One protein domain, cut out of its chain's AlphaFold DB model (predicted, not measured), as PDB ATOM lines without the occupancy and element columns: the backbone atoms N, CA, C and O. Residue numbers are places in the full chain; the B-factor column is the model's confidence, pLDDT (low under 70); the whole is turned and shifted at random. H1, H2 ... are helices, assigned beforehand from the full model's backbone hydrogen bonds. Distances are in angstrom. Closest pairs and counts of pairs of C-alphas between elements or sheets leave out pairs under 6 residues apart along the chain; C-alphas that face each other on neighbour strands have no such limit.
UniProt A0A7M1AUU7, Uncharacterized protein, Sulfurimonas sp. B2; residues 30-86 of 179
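This is residues 30 to 86 of the 179 residues of an uncharacterized protein of Sulfurimonas sp. B2 (UniProt A0A7M1AUU7). H2 and H4 lie side by side, the short H3 packs on H4 in the middle, H1 packs across the last part of H3 at one end, and little H5 sits by the end of H4. The 57 printed residues hold five named helices, H1 to H5 in order. The whole is all helix and compact, with a radius of gyration of the C-alphas of 9.9 A and spans of 28 by 21 by 20 A.

Find C-alpha 30 at (43.936, 48.499, 51.358); from there H1 runs 15.2 A to residue 40. Next come H2, residues 44 to 53, 14.2 A; H3, 55 to 60, 10.7 A; H4, 66 to 75, 14.4 A; and H5, 77 to 81, ending at C-alpha (44.718, 27.308, 46.559).

Look at H3, the hub: it touches H1, about perpendicular at 75 degrees, closest C-alphas Thr 36 and Phe 60, 4.2 A. H3 and H4 form a helical hairpin, C-alphas Trp 55 and Ala 72 closest at 4.8 A. H2 touches H4, the same way at a shallow tilt of 14 degrees, closest C-alphas Val 51 and Ala 72, 5.0 A. H5 only just touches H3, with 3 pairs of C-alphas within 8 A. Every O i to N i+4 pair is within hydrogen-bond range in H1, H2 and H4; H3 has 0 of 2, but 3 of 3 to N i+3, and H5 0 of 1, but 1 of 2.

The C-alphas of Gln 30 and Glu 74, the farthest apart, are 29.2 A apart. The printed part has no cut, its four links between helices are tight, and no printed residue is under 70 in pLDDT.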
ATOM      1  N   GLN A  30      44.042  47.516  52.439       91.81
ATOM      2  CA  GLN A  30      43.936  48.499  51.358       91.81
ATOM      3  C   GLN A  30      44.895  48.183  50.202       91.81
ATOM      4  O   GLN A  30      44.557  48.402  49.040       91.81
ATOM      5  N   GLN A  31      46.081  47.641  50.493       88.12
ATOM      6  CA  GLN A  31      47.008  47.191  49.450       88.12
ATOM      7  C   GLN A  31      46.444  46.001  48.665       88.12
ATOM      8  O   GLN A  31      46.574  45.969  47.440       88.12
ATOM      9  N   ILE A  32      45.812  45.037  49.344       90.94
ATOM     10  CA  ILE A  32      45.120  43.921  48.683       90.94
ATOM     11  C   ILE A  32      43.986  44.459  47.814       90.94
ATOM     12  O   ILE A  32      43.928  44.123  46.640       90.94
ATOM     13  N   GLU A  33      43.145  45.348  48.342       93.94
ATOM     14  CA  GLU A  33      42.022  45.921  47.597       93.94
ATOM     15  C   GLU A  33      42.482  46.646  46.324       93.94
ATOM     16  O   GLU A  33      41.920  46.433  45.248       93.94
ATOM     17  N   GLN A  34      43.548  47.449  46.414       93.88
ATOM     18  CA  GLN A  34      44.127  48.120  45.250       93.88
ATOM     19  C   GLN A  34      44.656  47.128  44.213       93.88
ATOM     20  O   GLN A  34      44.395  47.304  43.022       93.88
ATOM     21  N   LYS A  35      45.358  46.071  44.645       95.94
ATOM     22  CA  LYS A  35      45.826  45.010  43.741       95.94
ATOM     23  C   LYS A  35      44.655  44.288  43.094       95.94
ATOM     24  O   LYS A  35      44.658  44.132  41.878       95.94
ATOM     25  N   THR A  36      43.644  43.909  43.868       95.94
ATOM     26  CA  THR A  36      42.459  43.226  43.354       95.94
ATOM     27  C   THR A  36      41.735  44.079  42.320       95.94
ATOM     28  O   THR A  36      41.413  43.595  41.236       95.94
ATOM     29  N   LYS A  37      41.543  45.374  42.604       96.75
ATOM     30  CA  LYS A  37      40.953  46.326  41.657       96.75
ATOM     31  C   LYS A  37      41.772  46.437  40.372       96.75
ATOM     32  O   LYS A  37      41.190  46.462  39.293       96.75
ATOM     33  N   TYR A  38      43.096  46.507  40.486       97.25
ATOM     34  CA  TYR A  38      43.995  46.612  39.340       97.25
ATOM     35  C   TYR A  38      43.969  45.348  38.469       97.25
ATOM     36  O   TYR A  38      43.635  45.436  37.293       97.25
ATOM     37  N   TYR A  39      44.263  44.175  39.036       97.00
ATOM     38  CA  TYR A  39      44.380  42.929  38.270       97.00
ATOM     39  C   TYR A  39      43.046  42.468  37.674       97.00
ATOM     40  O   TYR A  39      43.028  41.956  36.558       97.00
ATOM     41  N   SER A  40      41.928  42.709  38.365       96.25
ATOM     42  CA  SER A  40      40.596  42.372  37.840       96.25
ATOM     43  C   SER A  40      40.169  43.253  36.660       96.25
ATOM     44  O   SER A  40      39.296  42.854  35.900       96.25
ATOM     45  N   ALA A  41      40.754  44.447  36.504       97.12
ATOM     46  CA  ALA A  41      40.430  45.376  35.417       97.12
ATOM     47  C   ALA A  41      41.279  45.167  34.149       97.12
ATOM     48  O   ALA A  41      41.001  45.790  33.125       97.12
ATOM     49  N   LEU A  42      42.317  44.329  34.221       97.69
ATOM     50  CA  LEU A  42      43.169  43.993  33.080       97.69
ATOM     51  C   LEU A  42      42.411  43.159  32.040       97.69
ATOM     52  O   LEU A  42      41.483  42.424  32.382       97.69
ATOM     53  N   SER A  43      42.853  43.230  30.783       98.31
ATOM     54  CA  SER A  43      42.384  42.313  29.740       98.31
ATOM     55  C   SER A  43      42.768  40.863  30.058       98.31
ATOM     56  O   SER A  43      43.717  40.607  30.801       98.31
ATOM     57  N   GLU A  44      42.059  39.895  29.476       98.38
ATOM     58  CA  GLU A  44      42.350  38.471  29.693       98.38
ATOM     59  C   GLU A  44      43.804  38.111  29.328       98.38
ATOM     60  O   GLU A  44      44.461  37.376  30.063       98.38
ATOM     61  N   GLU A  45      44.351  38.684  28.251       98.56
ATOM     62  CA  GLU A  45      45.749  38.481  27.844       98.56
ATOM     63  C   GLU A  45      46.741  38.999  28.900       98.56
ATOM     64  O   GLU A  45      47.703  38.316  29.264       98.56
ATOM     65  N   GLU A  46      46.495  40.188  29.449       98.50
ATOM     66  CA  GLU A  46      47.329  40.776  30.500       98.50
ATOM     67  C   GLU A  46      47.217  40.007  31.821       98.50
ATOM     68  O   GLU A  46      48.221  39.820  32.515       98.50
ATOM     69  N   GLN A  47      46.020  39.515  32.156       98.62
ATOM     70  CA  GLN A  47      45.796  38.626  33.296       98.62
ATOM     71  C   GLN A  47      46.588  37.324  33.143       98.62
ATOM     72  O   GLN A  47      47.308  36.938  34.067       98.62
ATOM     73  N   ILE A  48      46.525  36.685  31.968       98.81
ATOM     74  CA  ILE A  48      47.301  35.479  31.642       98.81
ATOM     75  C   ILE A  48      48.799  35.757  31.782       98.81
ATOM     76  O   ILE A  48      49.506  34.989  32.436       98.81
ATOM     77  N   LYS A  49      49.298  36.875  31.243       98.62
ATOM     78  CA  LYS A  49      50.709  37.262  31.382       98.62
ATOM     79  C   LYS A  49      51.109  37.435  32.849       98.62
ATOM     80  O   LYS A  49      52.167  36.951  33.252       98.62
ATOM     81  N   ALA A  50      50.262  38.076  33.655       98.06
ATOM     82  CA  ALA A  50      50.515  38.286  35.075       98.06
ATOM     83  C   ALA A  50      50.624  36.961  35.847       98.06
ATOM     84  O   ALA A  50      51.596  36.771  36.581       98.06
ATOM     85  N   VAL A  51      49.674  36.038  35.670       98.50
ATOM     86  CA  VAL A  51      49.703  34.732  36.359       98.50
ATOM     87  C   VAL A  51      50.776  33.798  35.802       98.50
ATOM     88  O   VAL A  51      51.289  32.956  36.534       98.50
ATOM     89  N   THR A  52      51.171  33.975  34.539       98.19
ATOM     90  CA  THR A  52      52.283  33.225  33.946       98.19
ATOM     91  C   THR A  52      53.604  33.611  34.604       98.19
ATOM     92  O   THR A  52      54.378  32.736  34.985       98.19
ATOM     93  N   GLU A  53      53.839  34.914  34.786       97.31
ATOM     94  CA  GLU A  53      55.024  35.450  35.464       97.31
ATOM     95  C   GLU A  53      55.059  35.045  36.947       97.31
ATOM     96  O   GLU A  53      56.082  34.587  37.454       97.31
ATOM     97  N   TYR A  54      53.926  35.183  37.643       97.56
ATOM     98  CA  TYR A  54      53.788  34.830  39.052       97.56
ATOM     99  C   TYR A  54      52.397  34.253  39.332       97.56
ATOM    100  O   TYR A  54      51.436  34.997  39.528       97.56
ATOM    101  N   TRP A  55      52.310  32.923  39.433       96.56
ATOM    102  CA  TRP A  55      51.053  32.178  39.605       96.56
ATOM    103  C   TRP A  55      50.166  32.705  40.743       96.56
ATOM    104  O   TRP A  55      48.948  32.769  40.605       96.56
ATOM    105  N   TRP A  56      50.770  33.147  41.852       96.19
ATOM    106  CA  TRP A  56      50.055  33.615  43.045       96.19
ATOM    107  C   TRP A  56      49.306  34.931  42.823       96.19
ATOM    108  O   TRP A  56      48.448  35.275  43.632       96.19
ATOM    109  N   LYS A  57      49.574  35.662  41.729       98.06
ATOM    110  CA  LYS A  57      48.810  36.864  41.360       98.06
ATOM    111  C   LYS A  57      47.345  36.553  41.034       98.06
ATOM    112  O   LYS A  57      46.534  37.475  41.076       98.06
ATOM    113  N   VAL A  58      46.994  35.288  40.768       98.25
ATOM    114  CA  VAL A  58      45.605  34.873  40.504       98.25
ATOM    115  C   VAL A  58      44.655  35.223  41.656       98.25
ATOM    116  O   VAL A  58      43.513  35.574  41.390       98.25
ATOM    117  N   GLN A  59      45.150  35.284  42.901       97.56
ATOM    118  CA  GLN A  59      44.369  35.693  44.081       97.56
ATOM    119  C   GLN A  59      43.799  37.124  43.988       97.56
ATOM    120  O   GLN A  59      42.877  37.487  44.714       97.56
ATOM    121  N   PHE A  60      44.369  37.975  43.123       97.75
ATOM    122  CA  PHE A  60      43.909  39.352  42.915       97.75
ATOM    123  C   PHE A  60      42.969  39.495  41.710       97.75
ATOM    124  O   PHE A  60      42.508  40.601  41.429       97.75
ATOM    125  N   ILE A  61      42.685  38.420  40.978       97.81
ATOM    126  CA  ILE A  61      41.783  38.449  39.828       97.81
ATOM    127  C   ILE A  61      40.435  37.918  40.299       97.81
ATOM    128  O   ILE A  61      40.309  36.735  40.594       97.81
ATOM    129  N   LYS A  62      39.426  38.789  40.382       96.38
ATOM    130  CA  LYS A  62      38.063  38.367  40.717       96.38
ATOM    131  C   LYS A  62      37.457  37.590  39.562       96.38
ATOM    132  O   LYS A  62      37.483  38.075  38.433       96.38
ATOM    133  N   SER A  63      36.851  36.443  39.867       95.69
ATOM    134  CA  SER A  63      36.179  35.592  38.870       95.69
ATOM    135  C   SER A  63      37.043  35.349  37.612       95.69
ATOM    136  O   SER A  63      36.620  35.688  36.503       95.69
ATOM    137  N   PRO A  64      38.268  34.807  37.766       97.81
ATOM    138  CA  PRO A  64      39.196  34.628  36.651       97.81
ATOM    139  C   PRO A  64      38.593  33.710  35.578       97.81
ATOM    140  O   PRO A  64      37.944  32.715  35.907       97.81
ATOM    141  N   SER A  65      38.835  34.015  34.296       98.38
ATOM    142  CA  SER A  65      38.360  33.176  33.185       98.38
ATOM    143  C   SER A  65      38.970  31.773  33.247       98.38
ATOM    144  O   SER A  65      40.026  31.565  33.848       98.38
ATOM    145  N   TYR A  66      38.354  30.807  32.561       98.44
ATOM    146  CA  TYR A  66      38.925  29.465  32.416       98.44
ATOM    147  C   TYR A  66      40.392  29.496  31.946       98.44
ATOM    148  O   TYR A  66      41.231  28.788  32.505       98.44
ATOM    149  N   ASN A  67      40.734  30.341  30.965       98.56
ATOM    150  CA  ASN A  67      42.101  30.410  30.444       98.56
ATOM    151  C   ASN A  67      43.073  31.013  31.462       98.56
ATOM    152  O   ASN A  67      44.197  30.533  31.581       98.56
ATOM    153  N   VAL A  68      42.644  32.019  32.233       98.62
ATOM    154  CA  VAL A  68      43.452  32.605  33.316       98.62
ATOM    155  C   VAL A  68      43.700  31.574  34.417       98.62
ATOM    156  O   VAL A  68      44.840  31.397  34.850       98.62
ATOM    157  N   GLN A  69      42.660  30.843  34.833       98.62
ATOM    158  CA  GLN A  69      42.778  29.754  35.808       98.62
ATOM    159  C   GLN A  69      43.748  28.672  35.318       98.62
ATOM    160  O   GLN A  69      44.637  28.243  36.056       98.62
ATOM    161  N   LYS A  70      43.610  28.259  34.051       98.56
ATOM    162  CA  LYS A  70      44.475  27.263  33.416       98.56
ATOM    163  C   LYS A  70      45.928  27.727  33.369       98.56
ATOM    164  O   LYS A  70      46.799  26.968  33.779       98.56
ATOM    165  N   ALA A  71      46.184  28.961  32.937       98.38
ATOM    166  CA  ALA A  71      47.529  29.528  32.867       98.38
ATOM    167  C   ALA A  71      48.196  29.595  34.251       98.38
ATOM    168  O   ALA A  71      49.344  29.184  34.409       98.38
ATOM    169  N   ALA A  72      47.463  30.028  35.285       98.06
ATOM    170  CA  ALA A  72      47.975  30.045  36.657       98.06
ATOM    171  C   ALA A  72      48.378  28.635  37.128       98.06
ATOM    172  O   ALA A  72      49.450  28.443  37.708       98.06
ATOM    173  N   LEU A  73      47.539  27.640  36.830       95.50
ATOM    174  CA  LEU A  73      47.769  26.243  37.183       95.50
ATOM    175  C   LEU A  73      48.907  25.593  36.372       95.50
ATOM    176  O   LEU A  73      49.605  24.707  36.872       95.50
ATOM    177  N   GLU A  74      49.107  26.015  35.123       95.25
ATOM    178  CA  GLU A  74      50.244  25.618  34.288       95.25
ATOM    179  C   GLU A  74      51.567  26.139  34.850       95.25
ATOM    180  O   GLU A  74      52.526  25.366  34.904       95.25
ATOM    181  N   SER A  75      51.591  27.377  35.352       95.19
ATOM    182  CA  SER A  75      52.751  27.948  36.044       95.19
ATOM    183  C   SER A  75      53.036  27.287  37.390       95.19
ATOM    184  O   SER A  75      54.195  27.068  37.741       95.19
ATOM    185  N   SER A  76      52.006  26.959  38.174       93.62
ATOM    186  CA  SER A  76      52.171  26.160  39.387       93.62
ATOM    187  C   SER A  76      50.884  25.437  39.772       93.62
ATOM    188  O   SER A  76      49.860  26.092  39.970       93.62
ATOM    189  N   PRO A  77      50.928  24.117  40.042       92.12
ATOM    190  CA  PRO A  77      49.777  23.402  40.589       92.12
ATOM    191  C   PRO A  77      49.278  23.975  41.925       92.12
ATOM    192  O   PRO A  77      48.125  23.762  42.284       92.12
ATOM    193  N   ARG A  78      50.127  24.717  42.655       91.56
ATOM    194  CA  ARG A  78      49.764  25.390  43.910       91.56
ATOM    195  C   ARG A  78      48.756  26.525  43.718       91.56
ATOM    196  O   ARG A  78      48.038  26.855  44.654       91.56
ATOM    197  N   ALA A  79      48.644  27.071  42.507       95.12
ATOM    198  CA  ALA A  79      47.696  28.135  42.195       95.12
ATOM    199  C   ALA A  79      46.244  27.770  42.511       95.12
ATOM    200  O   ALA A  79      45.450  28.661  42.777       95.12
ATOM    201  N   ILE A  80      45.903  26.477  42.545       95.56
ATOM    202  CA  ILE A  80      44.560  26.020  42.905       95.56
ATOM    203  C   ILE A  80      44.107  26.469  44.304       95.56
ATOM    204  O   ILE A  80      42.909  26.595  44.523       95.56
ATOM    205  N   GLU A  81      45.034  26.744  45.233       94.38
ATOM    206  CA  GLU A  81      44.718  27.308  46.559       94.38
ATOM    207  C   GLU A  81      44.183  28.746  46.479       94.38
ATOM    208  O   GLU A  81      43.456  29.180  47.365       94.38
ATOM    209  N   GLU A  82      44.553  29.471  45.423       95.81
ATOM    210  CA  GLU A  82      44.330  30.911  45.262       95.81
ATOM    211  C   GLU A  82      43.275  31.235  44.192       95.81
ATOM    212  O   GLU A  82      42.875  32.389  44.036       95.81
ATOM    213  N   ILE A  83      42.849  30.237  43.410       96.19
ATOM    214  CA  ILE A  83      41.833  30.416  42.375       96.19
ATOM    215  C   ILE A  83      40.461  30.513  43.041       96.19
ATOM    216  O   ILE A  83      39.959  29.554  43.624       96.19
ATOM    217  N   GLU A  84      39.824  31.669  42.890       93.19
ATOM    218  CA  GLU A  84      38.419  31.844  43.237       93.19
ATOM    219  C   GLU A  84      37.535  31.030  42.273       93.19
ATOM    220  O   GLU A  84      37.619  31.202  41.057       93.19
ATOM    221  N   ASN A  85      36.671  30.167  42.821       92.44
ATOM    222  CA  ASN A  85      35.688  29.360  42.080       92.44
ATOM    223  C   ASN A  85      36.279  28.603  40.866       92.44
ATOM    224  O   ASN A  85      35.881  28.863  39.724       92.44
ATOM    225  N   PRO A  86      37.218  27.658  41.080       96.75
ATOM    226  CA  PRO A  86      37.836  26.926  39.982       96.75
ATOM    227  C   PRO A  86      36.790  26.127  39.196       96.75
ATOM    228  O   PRO A  86      35.972  25.429  39.806       96.75
TER     229      PRO A  86